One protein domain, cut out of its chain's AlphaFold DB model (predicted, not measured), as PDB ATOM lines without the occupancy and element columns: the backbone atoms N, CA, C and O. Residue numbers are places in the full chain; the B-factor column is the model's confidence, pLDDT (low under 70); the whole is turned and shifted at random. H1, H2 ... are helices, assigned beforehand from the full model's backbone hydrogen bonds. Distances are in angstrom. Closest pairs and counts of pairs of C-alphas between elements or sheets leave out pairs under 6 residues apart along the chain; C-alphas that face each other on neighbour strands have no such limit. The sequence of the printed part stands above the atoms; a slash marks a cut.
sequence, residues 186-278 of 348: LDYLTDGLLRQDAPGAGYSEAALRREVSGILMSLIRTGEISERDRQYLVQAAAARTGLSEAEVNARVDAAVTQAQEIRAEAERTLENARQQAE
ATOM      1  N   LEU A 186      93.301 134.213 164.496       39.00
ATOM      2  CA  LEU A 186      92.102 134.207 165.329       39.00
ATOM      3  C   LEU A 186      90.948 135.012 164.717       39.00
ATOM      4  O   LEU A 186      89.791 134.650 164.912       39.00
ATOM      5  N   ASP A 187      91.248 136.051 163.938       51.88
ATOM      6  CA  ASP A 187      90.240 136.892 163.280       51.88
ATOM      7  C   ASP A 187      89.494 136.089 162.205       51.88
ATOM      8  O   ASP A 187      88.274 136.147 162.092       51.88
ATOM      9  N   TYR A 188      90.222 135.216 161.508       49.75
ATOM     10  CA  TYR A 188      89.675 134.288 160.520       49.75
ATOM     11  C   TYR A 188      88.779 133.205 161.141       49.75
ATOM     12  O   TYR A 188      87.709 132.896 160.621       49.75
ATOM     13  N   LEU A 189      89.192 132.643 162.281       44.59
ATOM     14  CA  LEU A 189      88.378 131.680 163.033       44.59
ATOM     15  C   LEU A 189      87.094 132.327 163.569       44.59
ATOM     16  O   LEU A 189      86.052 131.679 163.619       44.59
ATOM     17  N   THR A 190      87.162 133.605 163.939       58.03
ATOM     18  CA  THR A 190      86.022 134.364 164.468       58.03
ATOM     19  C   THR A 190      85.037 134.750 163.360       58.03
ATOM     20  O   THR A 190      83.831 134.593 163.534       58.03
ATOM     21  N   ASP A 191      85.534 135.165 162.194       50.31
ATOM     22  CA  ASP A 191      84.718 135.479 161.011       50.31
ATOM     23  C   ASP A 191      84.057 134.215 160.425       50.31
ATOM     24  O   ASP A 191      82.876 134.216 160.077       50.31
ATOM     25  N   GLY A 192      84.767 133.080 160.441       56.06
ATOM     26  CA  GLY A 192      84.235 131.777 160.027       56.06
ATOM     27  C   GLY A 192      83.097 131.249 160.909       56.06
ATOM     28  O   GLY A 192      82.239 130.515 160.417       56.06
ATOM     29  N   LEU A 193      83.048 131.648 162.186       49.75
ATOM     30  CA  LEU A 193      81.951 131.327 163.109       49.75
ATOM     31  C   LEU A 193      80.711 132.213 162.903       49.75
ATOM     32  O   LEU A 193      79.621 131.836 163.329       49.75
ATOM     33  N   LEU A 194      80.862 133.371 162.250       53.03
ATOM     34  CA  LEU A 194      79.781 134.325 161.962       53.03
ATOM     35  C   LEU A 194      79.243 134.219 160.520       53.03
ATOM     36  O   LEU A 194      78.282 134.902 160.164       53.03
ATOM     37  N   ARG A 195      79.842 133.351 159.698       49.50
ATOM     38  CA  ARG A 195      79.507 133.124 158.288       49.50
ATOM     39  C   ARG A 195      78.130 132.459 158.097       49.50
ATOM     40  O   ARG A 195      77.846 131.432 158.708       49.50
ATOM     41  N   GLN A 196      77.296 133.001 157.200       49.91
ATOM     42  CA  GLN A 196      76.045 132.381 156.712       49.91
ATOM     43  C   GLN A 196      76.280 131.598 155.404       49.91
ATOM     44  O   GLN A 196      77.024 132.054 154.544       49.91
ATOM     45  N   ASP A 197      75.613 130.449 155.231       51.84
ATOM     46  CA  ASP A 197      75.924 129.424 154.210       51.84
ATOM     47  C   ASP A 197      75.664 129.796 152.719       51.84
ATOM     48  O   ASP A 197      75.987 128.983 151.855       51.84
ATOM     49  N   ALA A 198      75.114 130.970 152.360       53.84
ATOM     50  CA  ALA A 198      74.855 131.312 150.945       53.84
ATOM     51  C   ALA A 198      74.903 132.824 150.626       53.84
ATOM     52  O   ALA A 198      74.259 133.602 151.331       53.84
ATOM     53  N   PRO A 199      75.573 133.262 149.537       53.97
ATOM     54  CA  PRO A 199      75.583 134.658 149.118       53.97
ATOM     55  C   PRO A 199      74.256 135.025 148.426       53.97
ATOM     56  O   PRO A 199      73.893 134.477 147.389       53.97
ATOM     57  N   GLY A 200      73.512 135.961 149.010       55.81
ATOM     58  CA  GLY A 200      72.255 136.508 148.485       55.81
ATOM     59  C   GLY A 200      72.420 137.846 147.749       55.81
ATOM     60  O   GLY A 200      73.473 138.474 147.760       55.81
ATOM     61  N   ALA A 201      71.342 138.352 147.146       49.16
ATOM     62  CA  ALA A 201      71.349 139.574 146.324       49.16
ATOM     63  C   ALA A 201      71.633 140.902 147.080       49.16
ATOM     64  O   ALA A 201      71.665 141.960 146.458       49.16
ATOM     65  N   GLY A 202      71.833 140.873 148.405       54.59
ATOM     66  CA  GLY A 202      72.042 142.053 149.265       54.59
ATOM     67  C   GLY A 202      73.463 142.238 149.818       54.59
ATOM     68  O   GLY A 202      73.649 143.016 150.751       54.59
ATOM     69  N   TYR A 203      74.459 141.509 149.309       59.06
ATOM     70  CA  TYR A 203      75.804 141.479 149.898       59.06
ATOM     71  C   TYR A 203      76.649 142.685 149.474       59.06
ATOM     72  O   TYR A 203      76.711 143.044 148.298       59.06
ATOM     73  N   SER A 204      77.360 143.287 150.434       70.25
ATOM     74  CA  SER A 204      78.353 144.317 150.120       70.25
ATOM     75  C   SER A 204      79.565 143.690 149.421       70.25
ATOM     76  O   SER A 204      80.095 142.666 149.855       70.25
ATOM     77  N   GLU A 205      80.044 144.316 148.345       68.06
ATOM     78  CA  GLU A 205      81.200 143.840 147.569       68.06
ATOM     79  C   GLU A 205      82.477 143.700 148.418       68.06
ATOM     80  O   GLU A 205      83.319 142.838 148.165       68.06
ATOM     81  N   ALA A 206      82.585 144.503 149.479       70.81
ATOM     82  CA  ALA A 206      83.669 144.440 150.450       70.81
ATOM     83  C   ALA A 206      83.611 143.202 151.366       70.81
ATOM     84  O   ALA A 206      84.663 142.766 151.835       70.81
ATOM     85  N   ALA A 207      82.423 142.651 151.639       74.81
ATOM     86  CA  ALA A 207      82.263 141.416 152.412       74.81
ATOM     87  C   ALA A 207      82.590 140.190 151.549       74.81
ATOM     88  O   ALA A 207      83.412 139.368 151.940       74.81
ATOM     89  N   LEU A 208      82.064 140.151 150.317       72.06
ATOM     90  CA  LEU A 208      82.342 139.076 149.359       72.06
ATOM     91  C   LEU A 208      83.841 138.973 149.027       72.06
ATOM     92  O   LEU A 208      84.401 137.881 149.016       72.06
ATOM     93  N   ARG A 209      84.526 140.105 148.799       73.94
ATOM     94  CA  ARG A 209      85.984 140.114 148.571       73.94
ATOM     95  C   ARG A 209      86.777 139.591 149.768       73.94
ATOM     96  O   ARG A 209      87.757 138.884 149.559       73.94
ATOM     97  N   ARG A 210      86.369 139.934 150.995       76.06
ATOM     98  CA  ARG A 210      87.022 139.461 152.227       76.06
ATOM     99  C   ARG A 210      86.899 137.949 152.367       76.06
ATOM    100  O   ARG A 210      87.893 137.274 152.610       76.06
ATOM    101  N   GLU A 211      85.713 137.420 152.115       74.06
ATOM    102  CA  GLU A 211      85.427 135.995 152.239       74.06
ATOM    103  C   GLU A 211      86.160 135.162 151.180       74.06
ATOM    104  O   GLU A 211      86.832 134.185 151.507       74.06
ATOM    105  N   VAL A 212      86.156 135.622 149.923       76.38
ATOM    106  CA  VAL A 212      86.961 135.024 148.846       76.38
ATOM    107  C   VAL A 212      88.454 135.087 149.186       76.38
ATOM    108  O   VAL A 212      89.158 134.096 149.008       76.38
ATOM    109  N   SER A 213      88.950 136.206 149.731       75.38
ATOM    110  CA  SER A 213      90.355 136.310 150.151       75.38
ATOM    111  C   SER A 213      90.706 135.361 151.302       75.38
ATOM    112  O   SER A 213      91.804 134.812 151.322       75.38
ATOM    113  N   GLY A 214      89.763 135.100 152.211       77.75
ATOM    114  CA  GLY A 214      89.925 134.153 153.311       77.75
ATOM    115  C   GLY A 214      89.973 132.699 152.839       77.75
ATOM    116  O   GLY A 214      90.831 131.937 153.282       77.75
ATOM    117  N   ILE A 215      89.103 132.320 151.898       77.75
ATOM    118  CA  ILE A 215      89.125 130.989 151.269       77.75
ATOM    119  C   ILE A 215      90.440 130.786 150.503       77.75
ATOM    120  O   ILE A 215      91.085 129.748 150.650       77.75
ATOM    121  N   LEU A 216      90.888 131.792 149.743       74.19
ATOM    122  CA  LEU A 216      92.159 131.740 149.016       74.19
ATOM    123  C   LEU A 216      93.371 131.663 149.959       74.19
ATOM    124  O   LEU A 216      94.297 130.901 149.695       74.19
ATOM    125  N   MET A 217      93.357 132.378 151.087       73.94
ATOM    126  CA  MET A 217      94.402 132.267 152.115       73.94
ATOM    127  C   MET A 217      94.425 130.892 152.785       73.94
ATOM    128  O   MET A 217      95.504 130.346 153.023       73.94
ATOM    129  N   SER A 218      93.253 130.312 153.065       78.88
ATOM    130  CA  SER A 218      93.163 128.937 153.557       78.88
ATOM    131  C   SER A 218      93.761 127.969 152.543       78.88
ATOM    132  O   SER A 218      94.618 127.180 152.914       78.88
ATOM    133  N   LEU A 219      93.399 128.087 151.264       76.56
ATOM    134  CA  LEU A 219      93.923 127.248 150.186       76.56
ATOM    135  C   LEU A 219      95.451 127.348 150.039       76.56
ATOM    136  O   LEU A 219      96.114 126.329 149.876       76.56
ATOM    137  N   ILE A 220      96.030 128.546 150.155       70.38
ATOM    138  CA  ILE A 220      97.492 128.737 150.136       70.38
ATOM    139  C   ILE A 220      98.158 128.048 151.339       70.38
ATOM    140  O   ILE A 220      99.259 127.512 151.215       70.38
ATOM    141  N   ARG A 221      97.497 128.031 152.504       73.75
ATOM    142  CA  ARG A 221      98.028 127.443 153.742       73.75
ATOM    143  C   ARG A 221      97.847 125.922 153.815       73.75
ATOM    144  O   ARG A 221      98.742 125.236 154.298       73.75
ATOM    145  N   THR A 222      96.700 125.396 153.388       77.75
ATOM    146  CA  THR A 222      96.337 123.973 153.514       77.75
ATOM    147  C   THR A 222      96.590 123.180 152.234       77.75
ATOM    148  O   THR A 222      96.840 121.981 152.305       77.75
ATOM    149  N   GLY A 223      96.592 123.830 151.065       71.12
ATOM    150  CA  GLY A 223      96.704 123.204 149.740       71.12
ATOM    151  C   GLY A 223      95.412 122.577 149.213       71.12
ATOM    152  O   GLY A 223      95.392 122.103 148.079       71.12
ATOM    153  N   GLU A 224      94.340 122.594 150.003       77.88
ATOM    154  CA  GLU A 224      93.056 121.982 149.667       77.88
ATOM    155  C   GLU A 224      91.922 122.986 149.887       77.88
ATOM    156  O   GLU A 224      91.906 123.715 150.882       77.88
ATOM    157  N   ILE A 225      90.964 123.014 148.956       79.06
ATOM    158  CA  ILE A 225      89.714 123.758 149.113       79.06
ATOM    159  C   ILE A 225      88.649 122.813 149.666       79.06
ATOM    160  O   ILE A 225      88.479 121.702 149.165       79.06
ATOM    161  N   SER A 226      87.929 123.236 150.706       84.31
ATOM    162  CA  SER A 226      86.816 122.432 151.205       84.31
ATOM    163  C   SER A 226      85.690 122.396 150.165       84.31
ATOM    164  O   SER A 226      85.445 123.384 149.471       84.31
ATOM    165  N   GLU A 227      84.963 121.280 150.075       80.69
ATOM    166  CA  GLU A 227      83.842 121.142 149.129       80.69
ATOM    167  C   GLU A 227      82.780 122.240 149.334       80.69
ATOM    168  O   GLU A 227      82.203 122.756 148.379       80.69
ATOM    169  N   ARG A 228      82.589 122.675 150.587       81.25
ATOM    170  CA  ARG A 228      81.698 123.785 150.948       81.25
ATOM    171  C   ARG A 228      82.169 125.115 150.355       81.25
ATOM    172  O   ARG A 228      81.371 125.851 149.780       81.25
ATOM    173  N   ASP A 229      83.460 125.417 150.475       83.88
ATOM    174  CA  ASP A 229      84.031 126.667 149.964       83.88
ATOM    175  C   ASP A 229      84.098 126.663 148.431       83.88
ATOM    176  O   ASP A 229      83.870 127.694 147.798       83.88
ATOM    177  N   ARG A 230      84.309 125.493 147.816       83.56
ATOM    178  CA  ARG A 230      84.232 125.307 146.361       83.56
ATOM    179  C   ARG A 230      82.831 125.622 145.836       83.56
ATOM    180  O   ARG A 230      82.695 126.402 144.895       83.56
ATOM    181  N   GLN A 231      81.790 125.071 146.463       83.56
ATOM    182  CA  GLN A 231      80.398 125.342 146.082       83.56
ATOM    183  C   GLN A 231      80.020 126.817 146.260       83.56
ATOM    184  O   GLN A 231      79.366 127.387 145.386       83.56
ATOM    185  N   TYR A 232      80.489 127.456 147.335       83.25
ATOM    186  CA  TYR A 232      80.300 128.891 147.560       83.25
ATOM    187  C   TYR A 232      80.933 129.738 146.441       83.25
ATOM    188  O   TYR A 232      80.278 130.625 145.891       83.25
ATOM    189  N   LEU A 233      82.177 129.436 146.040       82.00
ATOM    190  CA  LEU A 233      82.863 130.145 144.951       82.00
ATOM    191  C   LEU A 233      82.172 129.954 143.596       82.00
ATOM    192  O   LEU A 233      82.051 130.914 142.835       82.00
ATOM    193  N   VAL A 234      81.693 128.741 143.302       82.50
ATOM    194  CA  VAL A 234      80.975 128.441 142.054       82.50
ATOM    195  C   VAL A 234      79.657 129.217 141.985       82.50
ATOM    196  O   VAL A 234      79.388 129.876 140.980       82.50
ATOM    197  N   GLN A 235      78.871 129.224 143.066       80.44
ATOM    198  CA  GLN A 235      77.608 129.969 143.128       80.44
ATOM    199  C   GLN A 235      77.827 131.487 143.051       80.44
ATOM    200  O   GLN A 235      77.149 132.173 142.283       80.44
ATOM    201  N   ALA A 236      78.814 132.015 143.783       81.00
ATOM    202  CA  ALA A 236      79.148 133.438 143.767       81.00
ATOM    203  C   ALA A 236      79.649 133.912 142.388       81.00
ATOM    204  O   ALA A 236      79.287 135.001 141.934       81.00
ATOM    205  N   ALA A 237      80.457 133.103 141.695       78.75
ATOM    206  CA  ALA A 237      80.973 133.433 140.369       78.75
ATOM    207  C   ALA A 237      79.901 133.312 139.272       78.75
ATOM    208  O   ALA A 237      79.826 134.190 138.406       78.75
ATOM    209  N   ALA A 238      79.038 132.290 139.328       78.62
ATOM    210  CA  ALA A 238      77.918 132.127 138.396       78.62
ATOM    211  C   ALA A 238      76.932 133.305 138.487       78.62
ATOM    212  O   ALA A 238      76.561 133.883 137.464       78.62
ATOM    213  N   ALA A 239      76.600 133.741 139.709       78.12
ATOM    214  CA  ALA A 239      75.696 134.867 139.953       78.12
ATOM    215  C   ALA A 239      76.226 136.218 139.432       78.12
ATOM    216  O   ALA A 239      75.436 137.096 139.089       78.12
ATOM    217  N   ARG A 240      77.554 136.405 139.365       72.19
ATOM    218  CA  ARG A 240      78.180 137.679 138.960       72.19
ATOM    219  C   ARG A 240      78.585 137.760 137.494       72.19
ATOM    220  O   ARG A 240      78.670 138.861 136.959       72.19
ATOM    221  N   THR A 241      78.906 136.632 136.869       75.56
ATOM    222  CA  THR A 241      79.507 136.613 135.523       75.56
ATOM    223  C   THR A 241      78.533 136.197 134.426       75.56
ATOM    224  O   THR A 241      78.817 136.444 133.257       75.56
ATOM    225  N   GLY A 242      77.398 135.581 134.783       73.06
ATOM    226  CA  GLY A 242      76.433 135.047 133.817       73.06
ATOM    227  C   GLY A 242      76.959 133.862 132.995       73.06
ATOM    228  O   GLY A 242      76.346 133.505 131.993       73.06
ATOM    229  N   LEU A 243      78.099 133.282 133.387       79.62
ATOM    230  CA  LEU A 243      78.712 132.117 132.747       79.62
ATOM    231  C   LEU A 243      77.976 130.824 133.106       79.62
ATOM    232  O   LEU A 243      77.302 130.743 134.135       79.62
ATOM    233  N   SER A 244      78.150 129.791 132.276       84.31
ATOM    234  CA  SER A 244      77.621 128.463 132.587       84.31
ATOM    235  C   SER A 244      78.350 127.837 133.781       84.31
ATOM    236  O   SER A 244      79.537 128.074 134.016       84.31
ATOM    237  N   GLU A 245      77.647 126.991 134.534       77.56
ATOM    238  CA  GLU A 245      78.185 126.323 135.727       77.56
ATOM    239  C   GLU A 245      79.431 125.470 135.409       77.56
ATOM    240  O   GLU A 245      80.361 125.382 136.212       77.56
ATOM    241  N   ALA A 246      79.506 124.907 134.199       80.69
ATOM    242  CA  ALA A 246      80.665 124.156 133.718       80.69
ATOM    243  C   ALA A 246      81.907 125.045 133.506       80.69
ATOM    244  O   ALA A 246      83.012 124.664 133.892       80.69
ATOM    245  N   GLU A 247      81.741 126.246 132.943       82.44
ATOM    246  CA  GLU A 247      82.849 127.193 132.733       82.44
ATOM    247  C   GLU A 247      83.364 127.781 134.049       82.44
ATOM    248  O   GLU A 247      84.566 128.006 134.200       82.44
ATOM    249  N   VAL A 248      82.472 128.015 135.016       82.31
ATOM    250  CA  VAL A 248      82.852 128.482 136.355       82.31
ATOM    251  C   VAL A 248      83.640 127.406 137.103       82.31
ATOM    252  O   VAL A 248      84.689 127.718 137.665       82.31
ATOM    253  N   ASN A 249      83.199 126.144 137.050       83.06
ATOM    254  CA  ASN A 249      83.936 125.019 137.632       83.06
ATOM    255  C   ASN A 249      85.357 124.911 137.056       83.06
ATOM    256  O   ASN A 249      86.317 124.868 137.819       83.06
ATOM    257  N   ALA A 250      85.503 124.981 135.727       83.62
ATOM    258  CA  ALA A 250      86.814 124.920 135.079       83.62
ATOM    259  C   ALA A 250      87.758 126.059 135.521       83.62
ATOM    260  O   ALA A 250      88.958 125.846 135.693       83.62
ATOM    261  N   ARG A 251      87.230 127.273 135.740       76.50
ATOM    262  CA  ARG A 251      88.022 128.414 136.240       76.50
ATOM    263  C   ARG A 251      88.431 128.254 137.703       76.50
ATOM    264  O   ARG A 251      89.545 128.637 138.051       76.50
ATOM    265  N   VAL A 252      87.554 127.706 138.547       83.44
ATOM    266  CA  VAL A 252      87.872 127.416 139.954       83.44
ATOM    267  C   VAL A 252      88.959 126.343 140.041       83.44
ATOM    268  O   VAL A 252      89.927 126.534 140.768       83.44
ATOM    269  N   ASP A 253      88.870 125.278 139.242       83.25
ATOM    270  CA  ASP A 253      89.883 124.211 139.218       83.25
ATOM    271  C   ASP A 253      91.250 124.718 138.729       83.25
ATOM    272  O   ASP A 253      92.287 124.387 139.311       83.25
ATOM    273  N   ALA A 254      91.265 125.592 137.715       80.88
ATOM    274  CA  ALA A 254      92.486 126.255 137.259       80.88
ATOM    275  C   ALA A 254      93.102 127.148 138.354       80.88
ATOM    276  O   ALA A 254      94.313 127.115 138.568       80.88
ATOM    277  N   ALA A 255      92.277 127.903 139.090       75.50
ATOM    278  CA  ALA A 255      92.740 128.746 140.194       75.50
ATOM    279  C   ALA A 255      93.285 127.922 141.376       75.50
ATOM    280  O   ALA A 255      94.289 128.301 141.978       75.50
ATOM    281  N   VAL A 256      92.659 126.782 141.686       82.19
ATOM    282  CA  VAL A 256      93.140 125.845 142.712       82.19
ATOM    283  C   VAL A 256      94.486 125.246 142.318       82.19
ATOM    284  O   VAL A 256      95.411 125.248 143.127       82.19
ATOM    285  N   THR A 257      94.617 124.810 141.063       84.50
ATOM    286  CA  THR A 257      95.877 124.279 140.522       84.50
ATOM    287  C   THR A 257      96.999 125.317 140.621       84.50
ATOM    288  O   THR A 257      98.067 125.030 141.153       84.50
ATOM    289  N   GLN A 258      96.735 126.563 140.213       75.88
ATOM    290  CA  GLN A 258      97.714 127.652 140.296       75.88
ATOM    291  C   GLN A 258      98.122 127.972 141.746       75.88
ATOM    292  O   GLN A 258      99.296 128.212 142.027       75.88
ATOM    293  N   ALA A 259      97.179 127.952 142.692       73.00
ATOM    294  CA  ALA A 259      97.484 128.169 144.107       73.00
ATOM    295  C   ALA A 259      98.366 127.049 144.692       73.00
ATOM    296  O   ALA A 259      99.272 127.324 145.484       73.00
ATOM    297  N   GLN A 260      98.138 125.798 144.281       81.94
ATOM    298  CA  GLN A 260      98.974 124.657 144.667       81.94
ATOM    299  C   GLN A 260     100.396 124.770 144.102       81.94
ATOM    300  O   GLN A 260     101.357 124.496 144.822       81.94
ATOM    301  N   GLU A 261     100.549 125.228 142.857       79.62
ATOM    302  CA  GLU A 261     101.861 125.490 142.248       79.62
ATOM    303  C   GLU A 261     102.643 126.568 143.013       79.62
ATOM    304  O   GLU A 261     103.800 126.342 143.374       79.62
ATOM    305  N   ILE A 262     101.996 127.693 143.344       76.19
ATOM    306  CA  ILE A 262     102.604 128.783 144.130       76.19
ATOM    307  C   ILE A 262     103.054 128.280 145.507       76.19
ATOM    308  O   ILE A 262     104.156 128.598 145.956       76.19
ATOM    309  N   ARG A 263     102.234 127.466 146.182       78.38
ATOM    310  CA  ARG A 263     102.608 126.858 147.467       78.38
ATOM    311  C   ARG A 263     103.821 125.939 147.314       78.38
ATOM    312  O   ARG A 263     104.753 126.036 148.108       78.38
ATOM    313  N   ALA A 264     103.826 125.074 146.301       83.50
ATOM    314  CA  ALA A 264     104.939 124.162 146.053       83.50
ATOM    315  C   ALA A 264     106.245 124.916 145.738       83.50
ATOM    316  O   ALA A 264     107.334 124.453 146.077       83.50
ATOM    317  N   GLU A 265     106.175 126.079 145.092       80.44
ATOM    318  CA  GLU A 265     107.325 126.969 144.889       80.44
ATOM    319  C   GLU A 265     107.766 127.669 146.187       80.44
ATOM    320  O   GLU A 265     108.964 127.737 146.481       80.44
ATOM    321  N   ALA A 266     106.817 128.124 147.007       70.25
ATOM    322  CA  ALA A 266     107.098 128.729 148.307       70.25
ATOM    323  C   ALA A 266     107.763 127.737 149.278       70.25
ATOM    324  O   ALA A 266     108.732 128.091 149.949       70.25
ATOM    325  N   GLU A 267     107.303 126.482 149.315       80.25
ATOM    326  CA  GLU A 267     107.913 125.413 150.115       80.25
ATOM    327  C   GLU A 267     109.353 125.128 149.672       80.25
ATOM    328  O   GLU A 267     110.244 125.030 150.517       80.25
ATOM    329  N   ARG A 268     109.616 125.091 148.357       84.00
ATOM    330  CA  ARG A 268     110.985 124.955 147.823       84.00
ATOM    331  C   ARG A 268     111.871 126.136 148.207       84.00
ATOM    332  O   ARG A 268     113.015 125.932 148.596       84.00
ATOM    333  N   THR A 269     111.356 127.362 148.123       71.50
ATOM    334  CA  THR A 269     112.109 128.563 148.516       71.50
ATOM    335  C   THR A 269     112.442 128.554 150.008       71.50
ATOM    336  O   THR A 269     113.573 128.860 150.382       71.50
ATOM    337  N   LEU A 270     111.493 128.156 150.860       69.69
ATOM    338  CA  LEU A 270     111.709 128.050 152.303       69.69
ATOM    339  C   LEU A 270     112.743 126.968 152.641       69.69
ATOM    340  O   LEU A 270     113.593 127.186 153.500       69.69
ATOM    341  N   GLU A 271     112.688 125.826 151.957       82.69
ATOM    342  CA  GLU A 271     113.659 124.742 152.118       82.69
ATOM    343  C   GLU A 271     115.066 125.181 151.689       82.69
ATOM    344  O   GLU A 271     116.016 125.023 152.451       82.69
ATOM    345  N   ASN A 272     115.196 125.846 150.537       79.81
ATOM    346  CA  ASN A 272     116.470 126.416 150.087       79.81
ATOM    347  C   ASN A 272     117.018 127.451 151.085       79.81
ATOM    348  O   ASN A 272     118.211 127.453 151.385       79.81
ATOM    349  N   ALA A 273     116.152 128.309 151.634       74.69
ATOM    350  CA  ALA A 273     116.535 129.294 152.641       74.69
ATOM    351  C   ALA A 273     116.988 128.637 153.956       74.69
ATOM    352  O   ALA A 273     117.964 129.081 154.560       74.69
ATOM    353  N   ARG A 274     116.321 127.557 154.390       80.00
ATOM    354  CA  ARG A 274     116.731 126.763 155.561       80.00
ATOM    355  C   ARG A 274     118.083 126.101 155.342       80.00
ATOM    356  O   ARG A 274     118.952 126.240 156.194       80.00
ATOM    357  N   GLN A 275     118.286 125.464 154.192       87.81
ATOM    358  CA  GLN A 275     119.564 124.847 153.843       87.81
ATOM    359  C   GLN A 275     120.693 125.881 153.821       87.81
ATOM    360  O   GLN A 275     121.761 125.637 154.372       87.81
ATOM    361  N   GLN A 276     120.445 127.068 153.261       75.94
ATOM    362  CA  GLN A 276     121.422 128.155 153.265       75.94
ATOM    363  C   GLN A 276     121.710 128.686 154.680       75.94
ATOM    364  O   GLN A 276     122.848 129.020 155.000       75.94
ATOM    365  N   ALA A 277     120.703 128.754 155.552       69.00
ATOM    366  CA  ALA A 277     120.907 129.132 156.948       69.00
ATOM    367  C   ALA A 277     121.722 128.073 157.715       69.00
ATOM    368  O   ALA A 277     122.580 128.423 158.526       69.00
ATOM    369  N   GLU A 278     121.490 126.788 157.447       82.50
ATOM    370  CA  GLU A 278     122.248 125.686 158.044       82.50
ATOM    371  C   GLU A 278     123.704 125.657 157.574       82.50
ATOM    372  O   GLU A 278     124.594 125.490 158.408       82.50
TER     373      GLU A 278
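This is residues 186 to 278 of the 348 residues of an uncharacterized protein of Paracoccus aeridis (UniProt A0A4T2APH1). One long helix, H4, makes the length of an elongated, loosely built model: the helices H2 and H3 pack on its first part, H3 near its beginning and the last turn of H2 farther along, and its last residues, 267 to 278, stick out. The short helix H1 lies near H2, on the far side of it from H4, as a loosely placed end piece. The printed part has 93 residues, with four named helices in the order H1, H2, H3, H4 and no named strand, and its class is all helix. The whole is loose, with a radius of gyration of the C-alphas of 16.0 A, and its C-alphas span 54 by 32 by 21 A.

H1, residues 186 to 194, and H2, residues 205 to 222, are close but not clearly touching; their closest C-alphas, those of Tyr 188 and Gly 214, are 7.2 A apart. They run opposite ways at a steep tilt of 58 degrees. H2 and H3, residues 227 to 241, are also close but not clearly touching, with the closest C-alphas, those of Ile 215 and Asp 229, 6.8 A apart. They run opposite ways at a tilt of 38 degrees, only just steep. H4, residues 245 to 278, touches H3 with residues 245 to 252 alone; the closest C-alphas, those of Val 234 and Val 248, are 6.0 A apart. These two run opposite ways at a steep tilt of 57 degrees. H2 touches H4 with residues 219 to 221 alone, and H4 touches H2 with residues 256 to 263 alone; the closest C-alphas, those of Ile 220 and Ala 259, are 6.1 A apart. H2 and H4 run the same way at a steep tilt of 51 degrees. H1 is apart from H3 and from H4. In H1, H2, H3 and H4 every O i to N i+4 pair is within hydrogen-bond range.

H1 begins at C-alpha 186, at (92.102, 134.207, 165.329), and ends at residue 194. H2, residues 205 to 222, measures 25.7 A from first to last C-alpha, and H3, residues 227 to 241, measures 21.1 A. H4 runs 49.4 A from C-alpha 245, at (78.185, 126.323, 135.727), to C-alpha 278, at (122.248, 125.686, 158.044).

The two C-alphas farthest apart, those of Ala 201 and Glu 278, are 54.0 A apart. The printed part has no cut. The links H2 to H3 and H3 to H4 are tight, and the link H1 to H2, with 10 residues, is short. Residues 202 to 207, of which 205 to 207 belong to H2, stand free. The mean pLDDT of the printed part is 73.0; residues 186 to 203, 205, 270 and 277 are under 70.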